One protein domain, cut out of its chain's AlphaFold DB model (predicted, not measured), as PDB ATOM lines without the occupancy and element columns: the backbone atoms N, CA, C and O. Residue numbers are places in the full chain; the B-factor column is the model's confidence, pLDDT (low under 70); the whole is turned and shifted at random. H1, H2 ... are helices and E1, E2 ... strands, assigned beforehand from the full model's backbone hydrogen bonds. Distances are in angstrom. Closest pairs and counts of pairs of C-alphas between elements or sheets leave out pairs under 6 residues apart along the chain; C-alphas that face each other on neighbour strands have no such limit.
ATOM      1  N   GLU A  21     -18.422  38.681  -8.810       46.78
ATOM      2  CA  GLU A  21     -19.274  37.696  -9.477       46.78
ATOM      3  C   GLU A  21     -19.418  38.014 -10.973       46.78
ATOM      4  O   GLU A  21     -19.869  39.094 -11.355       46.78
ATOM      5  N   ARG A  22     -19.061  37.049 -11.828       44.12
ATOM      6  CA  ARG A  22     -19.317  37.090 -13.270       44.12
ATOM      7  C   ARG A  22     -20.338  36.016 -13.624       44.12
ATOM      8  O   ARG A  22     -20.041  34.827 -13.543       44.12
ATOM      9  N   SER A  23     -21.530  36.430 -14.036       44.72
ATOM     10  CA  SER A  23     -22.531  35.530 -14.612       44.72
ATOM     11  C   SER A  23     -22.083  35.080 -16.006       44.72
ATOM     12  O   SER A  23     -22.046  35.894 -16.930       44.72
ATOM     13  N   VAL A  24     -21.753  33.799 -16.168       45.56
ATOM     14  CA  VAL A  24     -21.428  33.211 -17.476       45.56
ATOM     15  C   VAL A  24     -22.696  32.625 -18.093       45.56
ATOM     16  O   VAL A  24     -23.288  31.694 -17.550       45.56
ATOM     17  N   THR A  25     -23.112  33.167 -19.238       46.81
ATOM     18  CA  THR A  25     -24.246  32.646 -20.014       46.81
ATOM     19  C   THR A  25     -23.745  31.596 -20.997       46.81
ATOM     20  O   THR A  25     -23.132  31.932 -22.006       46.81
ATOM     21  N   TYR A  26     -24.018  30.323 -20.718       50.19
ATOM     22  CA  TYR A  26     -23.621  29.216 -21.588       50.19
ATOM     23  C   TYR A  26     -24.609  29.044 -22.752       50.19
ATOM     24  O   TYR A  26     -25.816  28.891 -22.552       50.19
ATOM     25  N   THR A  27     -24.095  29.074 -23.980       47.91
ATOM     26  CA  THR A  27     -24.866  28.850 -25.214       47.91
ATOM     27  C   THR A  27     -24.993  27.370 -25.574       47.91
ATOM     28  O   THR A  27     -26.036  26.969 -26.089       47.91
ATOM     29  N   GLU A  28     -23.958  26.588 -25.270       55.91
ATOM     30  CA  GLU A  28     -23.745  25.193 -25.679       55.91
ATOM     31  C   GLU A  28     -23.992  24.184 -24.536       55.91
ATOM     32  O   GLU A  28     -23.978  24.567 -23.362       55.91
ATOM     33  N   PRO A  29     -24.240  22.891 -24.843       55.66
ATOM     34  CA  PRO A  29     -24.421  21.853 -23.827       55.66
ATOM     35  C   PRO A  29     -23.138  21.610 -23.018       55.66
ATOM     36  O   PRO A  29     -22.053  21.448 -23.570       55.66
ATOM     37  N   ILE A  30     -23.275  21.516 -21.694       58.12
ATOM     38  CA  ILE A  30     -22.147  21.384 -20.761       58.12
ATOM     39  C   ILE A  30     -22.077  19.943 -20.254       58.12
ATOM     40  O   ILE A  30     -23.077  19.394 -19.788       58.12
ATOM     41  N   THR A  31     -20.893  19.331 -20.266       56.78
ATOM     42  CA  THR A  31     -20.642  18.097 -19.505       56.78
ATOM     43  C   THR A  31     -19.932  18.452 -18.204       56.78
ATOM     44  O   THR A  31     -18.844  19.019 -18.230       56.78
ATOM     45  N   ILE A  32     -20.544  18.127 -17.065       63.00
ATOM     46  CA  ILE A  32     -19.923  18.259 -15.746       63.00
ATOM     47  C   ILE A  32     -19.332  16.905 -15.354       63.00
ATOM     48  O   ILE A  32     -20.050  15.963 -14.998       63.00
ATOM     49  N   GLU A  33     -18.006  16.829 -15.391       53.75
ATOM     50  CA  GLU A  33     -17.254  15.727 -14.798       53.75
ATOM     51  C   GLU A  33     -17.237  15.874 -13.273       53.75
ATOM     52  O   GLU A  33     -16.688  16.825 -12.712       53.75
ATOM     53  N   LEU A  34     -17.862  14.922 -12.582       56.69
ATOM     54  CA  LEU A  34     -17.787  14.826 -11.128       56.69
ATOM     55  C   LEU A  34     -16.517  14.063 -10.744       56.69
ATOM     56  O   LEU A  34     -16.264  12.987 -11.272       56.69
ATOM     57  N   LYS A  35     -15.761  14.558  -9.757       59.78
ATOM     58  CA  LYS A  35     -14.576  13.867  -9.196       59.78
ATOM     59  C   LYS A  35     -14.925  12.678  -8.275       59.78
ATOM     60  O   LYS A  35     -14.187  12.376  -7.344       59.78
ATOM     61  N   CYS A  36     -16.060  12.032  -8.523       53.69
ATOM     62  CA  CYS A  36     -16.567  10.864  -7.805       53.69
ATOM     63  C   CYS A  36     -16.913   9.785  -8.841       53.69
ATOM     64  O   CYS A  36     -17.275  10.143  -9.958       53.69
ATOM     65  N   ASP A  37     -16.911   8.500  -8.472       68.38
ATOM     66  CA  ASP A  37     -17.107   7.347  -9.385       68.38
ATOM     67  C   ASP A  37     -18.525   7.208 -10.012       68.38
ATOM     68  O   ASP A  37     -18.966   6.114 -10.375       68.38
ATOM     69  N   GLY A  38     -19.284   8.300 -10.113       69.19
ATOM     70  CA  GLY A  38     -20.552   8.364 -10.835       69.19
ATOM     71  C   GLY A  38     -20.361   8.644 -12.333       69.19
ATOM     72  O   GLY A  38     -19.327   9.168 -12.743       69.19
ATOM     73  N   PRO A  39     -21.364   8.342 -13.177       72.12
ATOM     74  CA  PRO A  39     -21.342   8.753 -14.577       72.12
ATOM     75  C   PRO A  39     -21.359  10.293 -14.697       72.12
ATOM     76  O   PRO A  39     -21.999  10.952 -13.871       72.12
ATOM     77  N   PRO A  40     -20.713  10.875 -15.727       73.12
ATOM     78  CA  PRO A  40     -20.679  12.322 -15.925       73.12
ATOM     79  C   PRO A  40     -22.085  12.888 -16.153       73.12
ATOM     80  O   PRO A  40     -22.915  12.280 -16.839       73.12
ATOM     81  N   ILE A  41     -22.353  14.071 -15.597       75.06
ATOM     82  CA  ILE A  41     -23.645  14.743 -15.764       75.06
ATOM     83  C   ILE A  41     -23.603  15.561 -17.052       75.06
ATOM     84  O   ILE A  41     -22.897  16.563 -17.140       75.06
ATOM     85  N   LYS A  42     -24.400  15.158 -18.044       72.25
ATOM     86  CA  LYS A  42     -24.697  15.993 -19.210       72.25
ATOM     87  C   LYS A  42     -25.805  16.985 -18.873       72.25
ATOM     88  O   LYS A  42     -26.856  16.586 -18.373       72.25
ATOM     89  N   ILE A  43     -25.571  18.258 -19.174       72.81
ATOM     90  CA  ILE A  43     -26.558  19.333 -19.127       72.81
ATOM     91  C   ILE A  43     -26.818  19.766 -20.568       72.81
ATOM     92  O   ILE A  43     -26.022  20.474 -21.184       72.81
ATOM     93  N   GLU A  44     -27.942  19.310 -21.108       74.75
ATOM     94  CA  GLU A  44     -28.423  19.691 -22.432       74.75
ATOM     95  C   GLU A  44     -29.369  20.890 -22.294       74.75
ATOM     96  O   GLU A  44     -30.260  20.901 -21.441       74.75
ATOM     97  N   ARG A  45     -29.162  21.926 -23.114       75.38
ATOM     98  CA  ARG A  45     -30.021  23.113 -23.139       75.38
ATOM     99  C   ARG A  45     -31.258  22.828 -23.988       75.38
ATOM    100  O   ARG A  45     -31.259  23.083 -25.190       75.38
ATOM    101  N   GLU A  46     -32.314  22.315 -23.364       81.94
ATOM    102  CA  GLU A  46     -33.628  22.279 -24.007       81.94
ATOM    103  C   GLU A  46     -34.182  23.712 -24.137       81.94
ATOM    104  O   GLU A  46     -34.025  24.540 -23.237       81.94
ATOM    105  N   VAL A  47     -34.815  24.018 -25.271       88.06
ATOM    106  CA  VAL A  47     -35.515  25.288 -25.518       88.06
ATOM    107  C   VAL A  47     -36.983  24.961 -25.741       88.06
ATOM    108  O   VAL A  47     -37.299  24.099 -26.561       88.06
ATOM    109  N   LEU A  48     -37.875  25.647 -25.023       90.62
ATOM    110  CA  LEU A  48     -39.310  25.420 -25.143       90.62
ATOM    111  C   LEU A  48     -39.774  25.729 -26.574       90.62
ATOM    112  O   LEU A  48     -39.725  26.882 -27.003       90.62
ATOM    113  N   LYS A  49     -40.251  24.714 -27.303       94.50
ATOM    114  CA  LYS A  49     -40.847  24.884 -28.637       94.50
ATOM    115  C   LYS A  49     -42.344  25.127 -28.510       94.50
ATOM    116  O   LYS A  49     -43.093  24.216 -28.149       94.50
ATOM    117  N   LEU A  50     -42.790  26.335 -28.829       94.62
ATOM    118  CA  LEU A  50     -44.165  26.775 -28.612       94.62
ATOM    119  C   LEU A  50     -44.779  27.306 -29.912       94.62
ATOM    120  O   LEU A  50     -44.107  27.987 -30.680       94.62
ATOM    121  N   TYR A  51     -46.055  27.008 -30.166       94.38
ATOM    122  CA  TYR A  51     -46.810  27.654 -31.241       94.38
ATOM    123  C   TYR A  51     -47.554  28.878 -30.705       94.38
ATOM    124  O   TYR A  51     -48.409  28.755 -29.819       94.38
ATOM    125  N   GLY A  52     -47.247  30.045 -31.276       91.06
ATOM    126  CA  GLY A  52     -47.836  31.335 -30.915       91.06
ATOM    127  C   GLY A  52     -46.825  32.315 -30.315       91.06
ATOM    128  O   GLY A  52     -45.698  31.962 -29.978       91.06
ATOM    129  N   ASN A  53     -47.239  33.577 -30.185       90.00
ATOM    130  CA  ASN A  53     -46.461  34.619 -29.514       90.00
ATOM    131  C   ASN A  53     -47.099  34.948 -28.163       90.00
ATOM    132  O   ASN A  53     -48.281  35.284 -28.117       90.00
ATOM    133  N   SER A  54     -46.300  34.922 -27.099       92.44
ATOM    134  CA  SER A  54     -46.679  35.367 -25.764       92.44
ATOM    135  C   SER A  54     -45.870  36.594 -25.370       92.44
ATOM    136  O   SER A  54     -44.647  36.533 -25.264       92.44
ATOM    137  N   LEU A  55     -46.552  37.706 -25.101       92.44
ATOM    138  CA  LEU A  55     -45.913  38.847 -24.443       92.44
ATOM    139  C   LEU A  55     -45.642  38.535 -22.962       92.44
ATOM    140  O   LEU A  55     -44.587  38.887 -22.456       92.44
ATOM    141  N   ILE A  56     -46.531  37.783 -22.305       93.56
ATOM    142  CA  ILE A  56     -46.438  37.442 -20.876       93.56
ATOM    143  C   ILE A  56     -45.182  36.609 -20.578       93.56
ATOM    144  O   ILE A  56     -44.481  36.885 -19.608       93.56
ATOM    145  N   LEU A  57     -44.861  35.621 -21.421       93.12
ATOM    146  CA  LEU A  57     -43.631  34.832 -21.285       93.12
ATOM    147  C   LEU A  57     -42.372  35.662 -21.580       93.12
ATOM    148  O   LEU A  57     -41.376  35.506 -20.877       93.12
ATOM    149  N   ASN A  58     -42.421  36.557 -22.573       91.69
ATOM    150  CA  ASN A  58     -41.305  37.449 -22.904       91.69
ATOM    151  C   ASN A  58     -41.012  38.437 -21.763       91.69
ATOM    152  O   ASN A  58     -39.861  38.569 -21.352       91.69
ATOM    153  N   ASP A  59     -42.047  39.074 -21.210       92.88
ATOM    154  CA  ASP A  59     -41.950  40.005 -20.078       92.88
ATOM    155  C   ASP A  59     -41.479  39.294 -18.793       92.88
ATOM    156  O   ASP A  59     -40.781  39.881 -17.967       92.88
ATOM    157  N   ALA A  60     -41.802  38.003 -18.647       91.25
ATOM    158  CA  ALA A  60     -41.281  37.123 -17.600       91.25
ATOM    159  C   ALA A  60     -39.852  36.595 -17.865       91.25
ATOM    160  O   ALA A  60     -39.308  35.863 -17.037       91.25
ATOM    161  N   GLY A  61     -39.233  36.926 -19.002       90.38
ATOM    162  CA  GLY A  61     -37.885  36.474 -19.367       90.38
ATOM    163  C   GLY A  61     -37.777  34.987 -19.736       90.38
ATOM    164  O   GLY A  61     -36.674  34.436 -19.733       90.38
ATOM    165  N   VAL A  62     -38.891  34.317 -20.046       90.31
ATOM    166  CA  VAL A  62     -38.898  32.904 -20.448       90.31
ATOM    167  C   VAL A  62     -38.501  32.777 -21.916       90.31
ATOM    168  O   VAL A  62     -39.236  33.175 -22.815       90.31
ATOM    169  N   ILE A  63     -37.336  32.179 -22.165       88.62
ATOM    170  CA  ILE A  63     -36.818  31.957 -23.518       88.62
ATOM    171  C   ILE A  63     -37.527  30.751 -24.149       88.62
ATOM    172  O   ILE A  63     -37.248  29.603 -23.797       88.62
ATOM    173  N   TYR A  64     -38.400  31.015 -25.120       92.31
ATOM    174  CA  TYR A  64     -39.035  30.006 -25.968       92.31
ATOM    175  C   TYR A  64     -38.748  30.281 -27.452       92.31
ATOM    176  O   TYR A  64     -38.458  31.407 -27.854       92.31
ATOM    177  N   GLN A  65     -38.831  29.240 -28.279       94.06
ATOM    178  CA  GLN A  65     -38.788  29.345 -29.733       94.06
ATOM    179  C   GLN A  65     -40.227  29.282 -30.257       94.06
ATOM    180  O   GLN A  65     -40.897  28.263 -30.075       94.06
ATOM    181  N   ASN A  66     -40.704  30.346 -30.913       94.00
ATOM    182  CA  ASN A  66     -41.936  30.260 -31.700       94.00
ATOM    183  C   ASN A  66     -41.645  29.427 -32.959       94.00
ATOM    184  O   ASN A  66     -40.738  29.764 -33.723       94.00
ATOM    185  N   VAL A  67     -42.369  28.326 -33.144       95.00
ATOM    186  CA  VAL A  67     -42.152  27.352 -34.228       95.00
ATOM    187  C   VAL A  67     -43.458  27.034 -34.964       95.00
ATOM    188  O   VAL A  67     -44.537  27.200 -34.390       95.00
ATOM    189  N   PRO A  68     -43.405  26.529 -36.214       93.25
ATOM    190  CA  PRO A  68     -44.583  26.000 -36.896       93.25
ATOM    191  C   PRO A  68     -45.290  24.919 -36.067       93.25
ATOM    192  O   PRO A  68     -44.651  24.158 -35.339       93.25
ATOM    193  N   LEU A  69     -46.612  24.795 -36.217       91.44
ATOM    194  CA  LEU A  69     -47.427  23.889 -35.393       91.44
ATOM    195  C   LEU A  69     -47.033  22.407 -35.538       91.44
ATOM    196  O   LEU A  69     -47.291  21.610 -34.644       91.44
ATOM    197  N   ALA A  70     -46.361  22.033 -36.630       89.94
ATOM    198  CA  ALA A  70     -45.788  20.702 -36.818       89.94
ATOM    199  C   ALA A  70     -44.633  20.368 -35.844       89.94
ATOM    200  O   ALA A  70     -44.400  19.190 -35.577       89.94
ATOM    201  N   GLU A  71     -43.936  21.377 -35.310       92.88
ATOM    202  CA  GLU A  71     -42.757  21.236 -34.437       92.88
ATOM    203  C   GLU A  71     -43.005  21.597 -32.964       92.88
ATOM    204  O   GLU A  71     -42.137  21.364 -32.117       92.88
ATOM    205  N   ALA A  72     -44.151  22.196 -32.642       94.00
ATOM    206  CA  ALA A  72     -44.429  22.701 -31.303       94.00
ATOM    207  C   ALA A  72     -44.636  21.574 -30.274       94.00
ATOM    208  O   ALA A  72     -45.357  20.606 -30.516       94.00
ATOM    209  N   GLN A  73     -44.045  21.731 -29.086       93.25
ATOM    210  CA  GLN A  73     -44.334  20.902 -27.910       93.25
ATOM    211  C   GLN A  73     -45.662  21.323 -27.262       93.25
ATOM    212  O   GLN A  73     -46.435  20.472 -26.819       93.25
ATOM    213  N   LEU A  74     -45.920  22.636 -27.223       93.31
ATOM    214  CA  LEU A  74     -47.082  23.270 -26.598       93.31
ATOM    215  C   LEU A  74     -47.695  24.310 -27.548       93.31
ATOM    216  O   LEU A  74     -46.980  24.970 -28.300       93.31
ATOM    217  N   CYS A  75     -49.013  24.486 -27.504       94.25
ATOM    218  CA  CYS A  75     -49.736  25.456 -28.324       94.25
ATOM    219  C   CYS A  75     -50.521  26.417 -27.426       94.25
ATOM    220  O   CYS A  75     -51.380  25.991 -26.646       94.25
ATOM    221  N   LEU A  76     -50.264  27.719 -27.570       91.88
ATOM    222  CA  LEU A  76     -51.135  28.742 -26.994       91.88
ATOM    223  C   LEU A  76     -52.430  28.846 -27.818       91.88
ATOM    224  O   LEU A  76     -52.427  28.557 -29.021       91.88
ATOM    225  N   PRO A  77     -53.563  29.218 -27.200       76.81
ATOM    226  CA  PRO A  77     -54.857  29.146 -27.857       76.81
ATOM    227  C   PRO A  77     -55.035  30.354 -28.778       76.81
ATOM    228  O   PRO A  77     -55.472  31.423 -28.355       76.81
ATOM    229  N   SER A  78     -54.722  30.190 -30.064       70.38
ATOM    230  CA  SER A  78     -55.106  31.202 -31.052       70.38
ATOM    231  C   SER A  78     -56.636  31.303 -31.136       70.38
ATOM    232  O   SER A  78     -57.355  30.328 -30.895       70.38
ATOM    233  N   SER A  79     -57.145  32.474 -31.525       72.31
ATOM    234  CA  SER A  79     -58.576  32.696 -31.779       72.31
ATOM    235  C   SER A  79     -59.134  31.832 -32.921       72.31
ATOM    236  O   SER A  79     -60.346  31.657 -33.032       72.31
ATOM    237  N   PHE A  80     -58.271  31.257 -33.761       81.19
ATOM    238  CA  PHE A  80     -58.665  30.388 -34.862       81.19
ATOM    239  C   PHE A  80     -58.853  28.951 -34.368       81.19
ATOM    240  O   PHE A  80     -57.880  28.212 -34.199       81.19
ATOM    241  N   LYS A  81     -60.110  28.507 -34.216       85.75
ATOM    242  CA  LYS A  81     -60.425  27.126 -33.801       85.75
ATOM    243  C   LYS A  81     -59.694  26.056 -34.632       85.75
ATOM    244  O   LYS A  81     -59.240  25.067 -34.069       85.75
ATOM    245  N   VAL A  82     -59.504  26.278 -35.941       85.50
ATOM    246  CA  VAL A  82     -58.752  25.391 -36.863       85.50
ATOM    247  C   VAL A  82     -57.377  25.000 -36.302       85.50
ATOM    248  O   VAL A  82     -57.051  23.818 -36.264       85.50
ATOM    249  N   VAL A  83     -56.616  25.969 -35.783       89.88
ATOM    250  CA  VAL A  83     -55.302  25.749 -35.149       89.88
ATOM    251  C   VAL A  83     -55.435  24.863 -33.910       89.88
ATOM    252  O   VAL A  83     -54.635  23.957 -33.702       89.88
ATOM    253  N   GLN A  84     -56.470  25.089 -33.096       90.38
ATOM    254  CA  GLN A  84     -56.717  24.298 -31.890       90.38
ATOM    255  C   GLN A  84     -57.055  22.837 -32.228       90.38
ATOM    256  O   GLN A  84     -56.658  21.928 -31.501       90.38
ATOM    257  N   TYR A  85     -57.751  22.585 -33.340       89.75
ATOM    258  CA  TYR A  85     -57.988  21.229 -33.838       89.75
ATOM    259  C   TYR A  85     -56.736  20.589 -34.417       89.75
ATOM    260  O   TYR A  85     -56.466  19.430 -34.117       89.75
ATOM    261  N   GLU A  86     -55.936  21.317 -35.194       91.25
ATOM    262  CA  GLU A  86     -54.672  20.775 -35.690       91.25
ATOM    263  C   GLU A  86     -53.725  20.427 -34.527       91.25
ATOM    264  O   GLU A  86     -53.143  19.345 -34.522       91.25
ATOM    265  N   ALA A  87     -53.663  21.254 -33.477       92.81
ATOM    266  CA  ALA A  87     -52.939  20.944 -32.244       92.81
ATOM    267  C   ALA A  87     -53.460  19.656 -31.569       92.81
ATOM    268  O   ALA A  87     -52.667  18.771 -31.240       92.81
ATOM    269  N   LYS A  88     -54.788  19.499 -31.427       91.81
ATOM    270  CA  LYS A  88     -55.422  18.275 -30.890       91.81
ATOM    271  C   LYS A  88     -55.097  17.035 -31.735       91.81
ATOM    272  O   LYS A  88     -54.763  15.994 -31.169       91.81
ATOM    273  N   ALA A  89     -55.146  17.131 -33.065       91.12
ATOM    274  CA  ALA A  89     -54.764  16.051 -33.981       91.12
ATOM    275  C   ALA A  89     -53.275  15.693 -33.852       91.12
ATOM    276  O   ALA A  89     -52.925  14.525 -33.674       91.12
ATOM    277  N   ARG A  90     -52.398  16.708 -33.829       92.25
ATOM    278  CA  ARG A  90     -50.950  16.575 -33.597       92.25
ATOM    279  C   ARG A  90     -50.600  16.193 -32.153       92.25
ATOM    280  O   ARG A  90     -49.412  16.118 -31.840       92.25
ATOM    281  N   ALA A  91     -51.579  15.900 -31.291       93.69
ATOM    282  CA  ALA A  91     -51.394  15.578 -29.875       93.69
ATOM    283  C   ALA A  91     -50.446  16.561 -29.161       93.69
ATOM    284  O   ALA A  91     -49.531  16.146 -28.449       93.69
ATOM    285  N   ILE A  92     -50.641  17.853 -29.414       94.00
ATOM    286  CA  ILE A  92     -49.923  18.969 -28.796       94.00
ATOM    287  C   ILE A  92     -50.778  19.481 -27.639       94.00
ATOM    288  O   ILE A  92     -51.999  19.585 -27.765       94.00
ATOM    289  N   GLY A  93     -50.144  19.787 -26.506       92.94
ATOM    290  CA  GLY A  93     -50.847  20.339 -25.352       92.94
ATOM    291  C   GLY A  93     -51.399  21.727 -25.667       92.94
ATOM    292  O   GLY A  93     -50.626  22.631 -25.985       92.94
ATOM    293  N   LEU A  94     -52.719  21.902 -25.569       94.12
ATOM    294  CA  LEU A  94     -53.341  23.225 -25.598       94.12
ATOM    295  C   LEU A  94     -53.296  23.831 -24.202       94.12
ATOM    296  O   LEU A  94     -53.686  23.187 -23.227       94.12
ATOM    297  N   LEU A  95     -52.857  25.080 -24.131       93.69
ATOM    298  CA  LEU A  95     -52.733  25.846 -22.897       93.69
ATOM    299  C   LEU A  95     -53.689  27.042 -22.911       93.69
ATOM    300  O   LEU A  95     -54.487  27.210 -23.834       93.69
ATOM    301  N   THR A  96     -53.618  27.867 -21.872       92.81
ATOM    302  CA  THR A  96     -54.439  29.070 -21.697       92.81
ATOM    303  C   THR A  96     -53.597  30.215 -21.147       92.81
ATOM    304  O   THR A  96     -52.478  30.008 -20.667       92.81
ATOM    305  N   GLN A  97     -54.165  31.420 -21.149       92.75
ATOM    306  CA  GLN A  97     -53.545  32.588 -20.525       92.75
ATOM    307  C   GLN A  97     -53.320  32.401 -19.011       92.75
ATOM    308  O   GLN A  97     -52.393  32.980 -18.452       92.75
ATOM    309  N   ASP A  98     -54.087  31.532 -18.344       93.88
ATOM    310  CA  ASP A  98     -53.877  31.202 -16.929       93.88
ATOM    311  C   ASP A  98     -52.613  30.363 -16.693       93.88
ATOM    312  O   ASP A  98     -51.973  30.500 -15.648       93.88
ATOM    313  N   TRP A  99     -52.193  29.552 -17.673       95.12
ATOM    314  CA  TRP A  99     -50.868  28.925 -17.646       95.12
ATOM    315  C   TRP A  99     -49.759  29.962 -17.866       95.12
ATOM    316  O   TRP A  99     -48.790  29.955 -17.111       95.12
ATOM    317  N   GLU A 100     -49.910  30.901 -18.808       94.69
ATOM    318  CA  GLU A 100     -48.922  31.979 -19.024       94.69
ATOM    319  C   GLU A 100     -48.742  32.831 -17.756       94.69
ATOM    320  O   GLU A 100     -47.621  33.071 -17.303       94.69
ATOM    321  N   ASN A 101     -49.857  33.213 -17.127       95.31
ATOM    322  CA  ASN A 101     -49.890  33.911 -15.846       95.31
ATOM    323  C   ASN A 101     -49.239  33.078 -14.725       95.31
ATOM    324  O   ASN A 101     -48.538  33.634 -13.877       95.31
ATOM    325  N   TYR A 102     -49.433  31.753 -14.703       95.69
ATOM    326  CA  TYR A 102     -48.762  30.881 -13.735       95.69
ATOM    327  C   TYR A 102     -47.248  30.840 -13.960       95.69
ATOM    328  O   TYR A 102     -46.513  31.008 -12.989       95.69
ATOM    329  N   VAL A 103     -46.785  30.678 -15.205       95.56
ATOM    330  CA  VAL A 103     -45.355  30.697 -15.556       95.56
ATOM    331  C   VAL A 103     -44.720  32.015 -15.116       95.56
ATOM    332  O   VAL A 103     -43.734  31.992 -14.385       95.56
ATOM    333  N   ALA A 104     -45.316  33.157 -15.470       94.75
ATOM    334  CA  ALA A 104     -44.780  34.479 -15.139       94.75
ATOM    335  C   ALA A 104     -44.637  34.722 -13.624       94.75
ATOM    336  O   ALA A 104     -43.681  35.355 -13.183       94.75
ATOM    337  N   ASN A 105     -45.548  34.176 -12.812       95.56
ATOM    338  CA  ASN A 105     -45.471  34.263 -11.350       95.56
ATOM    339  C   ASN A 105     -44.586  33.172 -10.705       95.56
ATOM    340  O   ASN A 105     -44.225  33.301  -9.538       95.56
ATOM    341  N   ASN A 106     -44.247  32.097 -11.426       95.06
ATOM    342  CA  ASN A 106     -43.578  30.905 -10.885       95.06
ATOM    343  C   ASN A 106     -42.441  30.413 -11.802       95.06
ATOM    344  O   ASN A 106     -42.255  29.210 -11.970       95.06
ATOM    345  N   ILE A 107     -41.657  31.332 -12.378       92.00
ATOM    346  CA  ILE A 107     -40.588  31.045 -13.360       92.00
ATOM    347  C   ILE A 107     -39.639  29.928 -12.876       92.00
ATOM    348  O   ILE A 107     -39.216  29.079 -13.656       92.00
ATOM    349  N   THR A 108     -39.359  29.870 -11.571       90.50
ATOM    350  CA  THR A 108     -38.488  28.866 -10.936       90.50
ATOM    351  C   THR A 108     -39.102  27.461 -10.798       90.50
ATOM    352  O   THR A 108     -38.362  26.507 -10.561       90.50
ATOM    353  N   ASP A 109     -40.416  27.294 -10.965       92.44
ATOM    354  CA  ASP A 109     -41.143  26.016 -10.857       92.44
ATOM    355  C   ASP A 109     -41.211  25.267 -12.203       92.44
ATOM    356  O   ASP A 109     -42.270  24.830 -12.652       92.44
ATOM    357  N   VAL A 110     -40.062  25.122 -12.872       88.75
ATOM    358  CA  VAL A 110     -39.953  24.513 -14.217       88.75
ATOM    359  C   VAL A 110     -40.527  23.087 -14.257       88.75
ATOM    360  O   VAL A 110     -41.161  22.683 -15.234       88.75
ATOM    361  N   ASP A 111     -40.378  22.336 -13.159       89.06
ATOM    362  CA  ASP A 111     -41.020  21.027 -12.976       89.06
ATOM    363  C   ASP A 111     -42.550  21.107 -13.120       89.06
ATOM    364  O   ASP A 111     -43.141  20.210 -13.722       89.06
ATOM    365  N   GLY A 112     -43.194  22.143 -12.574       89.06
ATOM    366  CA  GLY A 112     -44.648  22.309 -12.569       89.06
ATOM    367  C   GLY A 112     -45.214  22.961 -13.831       89.06
ATOM    368  O   GLY A 112     -46.299  22.580 -14.268       89.06
ATOM    369  N   TRP A 113     -44.499  23.914 -14.445       92.50
ATOM    370  CA  TRP A 113     -45.003  24.628 -15.630       92.50
ATOM    371  C   TRP A 113     -44.533  24.084 -16.986       92.50
ATOM    372  O   TRP A 113     -45.180  24.396 -17.984       92.50
ATOM    373  N   TRP A 114     -43.489  23.244 -17.043       90.94
ATOM    374  CA  TRP A 114     -43.027  22.597 -18.285       90.94
ATOM    375  C   TRP A 114     -43.173  21.070 -18.246       90.94
ATOM    376  O   TRP A 114     -43.830  20.490 -19.111       90.94
ATOM    377  N   TYR A 115     -42.594  20.394 -17.247       87.94
ATOM    378  CA  TYR A 115     -42.481  18.927 -17.278       87.94
ATOM    379  C   TYR A 115     -43.706  18.169 -16.748       87.94
ATOM    380  O   TYR A 115     -43.959  17.047 -17.188       87.94
ATOM    381  N   ASN A 116     -44.465  18.748 -15.814       92.19
ATOM    382  CA  ASN A 116     -45.622  18.116 -15.167       92.19
ATOM    383  C   ASN A 116     -46.857  19.035 -15.224       92.19
ATOM    384  O   ASN A 116     -47.514  19.260 -14.209       92.19
ATOM    385  N   ILE A 117     -47.146  19.585 -16.410       93.62
ATOM    386  CA  ILE A 117     -48.249  20.533 -16.631       93.62
ATOM    387  C   ILE A 117     -49.589  19.923 -16.207       93.62
ATOM    388  O   ILE A 117     -50.055  18.931 -16.771       93.62
ATOM    389  N   ASP A 118     -50.234  20.576 -15.245       93.94
ATOM    390  CA  ASP A 118     -51.601  20.299 -14.813       93.94
ATOM    391  C   ASP A 118     -52.595  20.985 -15.767       93.94
ATOM    392  O   ASP A 118     -53.033  22.114 -15.546       93.94
ATOM    393  N   TYR A 119     -52.900  20.320 -16.886       92.38
ATOM    394  CA  TYR A 119     -53.812  20.852 -17.906       92.38
ATOM    395  C   TYR A 119     -55.217  21.136 -17.351       92.38
ATOM    396  O   TYR A 119     -55.821  22.130 -17.750       92.38
ATOM    397  N   ASP A 120     -55.704  20.324 -16.406       92.38
ATOM    398  CA  ASP A 120     -57.025  20.493 -15.790       92.38
ATOM    399  C   ASP A 120     -57.087  21.794 -14.969       92.38
ATOM    400  O   ASP A 120     -58.025  22.579 -15.117       92.38
ATOM    401  N   LYS A 121     -56.051  22.079 -14.162       92.44
ATOM    402  CA  LYS A 121     -55.908  23.332 -13.392       92.44
ATOM    403  C   LYS A 121     -55.921  24.585 -14.270       92.44
ATOM    404  O   LYS A 121     -56.415  25.620 -13.825       92.44
ATOM    405  N   PHE A 122     -55.361  24.514 -15.477       89.50
ATOM    406  CA  PHE A 122     -55.278  25.655 -16.396       89.50
ATOM    407  C   PHE A 122     -56.421  25.706 -17.424       89.50
ATOM    408  O   PHE A 122     -56.431  26.603 -18.261       89.50
ATOM    409  N   GLY A 123     -57.372  24.762 -17.408       83.50
ATOM    410  CA  GLY A 123     -58.425  24.676 -18.432       83.50
ATOM    411  C   GLY A 123     -57.898  24.372 -19.844       83.50
ATOM    412  O   GLY A 123     -58.551  24.700 -20.833       83.50
ATOM    413  N   GLY A 124     -56.701  23.788 -19.937       86.88
ATOM    414  CA  GLY A 124     -56.077  23.368 -21.188       86.88
ATOM    415  C   GLY A 124     -56.600  22.019 -21.688       86.88
ATOM    416  O   GLY A 124     -57.472  21.397 -21.086       86.88
ATOM    417  N   VAL A 125     -56.026  21.525 -22.788       89.94
ATOM    418  CA  VAL A 125     -56.288  20.166 -23.291       89.94
ATOM    419  C   VAL A 125     -54.982  19.390 -23.313       89.94
ATOM    420  O   VAL A 125     -54.057  19.736 -24.050       89.94
ATOM    421  N   ALA A 126     -54.917  18.332 -22.505       92.06
ATOM    422  CA  ALA A 126     -53.760  17.452 -22.438       92.06
ATOM    423  C   ALA A 126     -53.503  16.740 -23.788       92.06
ATOM    424  O   ALA A 126     -54.456  16.376 -24.485       92.06
ATOM    425  N   PRO A 127     -52.234  16.493 -24.157       91.56
ATOM    426  CA  PRO A 127     -51.885  15.836 -25.414       91.56
ATOM    427  C   PRO A 127     -52.337  14.365 -25.436       91.56
ATOM    428  O   PRO A 127     -51.821  13.540 -24.681       91.56
ATOM    429  N   ASP A 128     -53.261  14.010 -26.339       90.69
ATOM    430  CA  ASP A 128     -53.697  12.621 -26.557       90.69
ATOM    431  C   ASP A 128     -52.973  11.977 -27.759       90.69
ATOM    432  O   ASP A 128     -53.379  12.176 -28.909       90.69
ATOM    433  N   PRO A 129     -51.928  11.153 -27.538       89.12
ATOM    434  CA  PRO A 129     -51.139  10.560 -28.615       89.12
ATOM    435  C   PRO A 129     -51.909   9.545 -29.474       89.12
ATOM    436  O   PRO A 129     -51.380   9.114 -30.497       89.12
ATOM    437  N   ARG A 130     -53.136   9.148 -29.100       88.56
ATOM    438  CA  ARG A 130     -53.967   8.238 -29.908       88.56
ATOM    439  C   ARG A 130     -54.443   8.905 -31.195       88.56
ATOM    440  O   ARG A 130     -54.460   8.253 -32.242       88.56
TER     441      ARG A 130
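What this domain is: This is residues 21 to 130 of the 540 residues of an uncharacterized protein of Diutina rugosa (UniProt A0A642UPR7). There is little regular structure: a loose body has E3, E4, H1 and H2 along one side and H3 and H4 along the other, and the E1 and E2 hairpin makes an arm at one end, its tip, residues 34 to 39, sticking out. The printed part has 110 residues, 42 in named elements, in the order E1, E2, E3, H1, E4, H2, H3, H4: mixed class. The radius of gyration is 16.5 A and the spans are 53 by 34 by 26 A.

Where its parts are: E3 is residues 48 to 51, from C-alpha 48 at (-39.310, 25.420, -25.143); E4 is 64 to 66; H1 is 55 to 59. E1 is 30 to 32, E2 41 to 43. H2, 81 to 89, is 12.4 A long; H3, 97 to 105, is 12.3 A. H4, 110 to 115, ends at (-42.481, 18.927, -17.278).

How they stand to each other: E3 and E4 are parallel, N 50 to O 65 3.0 A. E3, H1, E4 form a strand-helix-strand unit, parallel neighbours joined through a helix, its crossover right-handed. H1 touches H3, closest C-alphas Leu 57 and Ala 104, 6.3 A. H3 and H4 only just touch, with 3 pairs of C-alphas within 8 A. H2 touches no helix. E1 and E2, antiparallel, have N 32 and O 41 2.8 A apart. Every O i to N i+4 pair is within hydrogen-bond range in H1, H2 and H3; in H4 1 of 2.

The domain as a whole: The printed part has no cut. The E4 to H2 link is long. Residues 21 to 38 have pLDDT under 70.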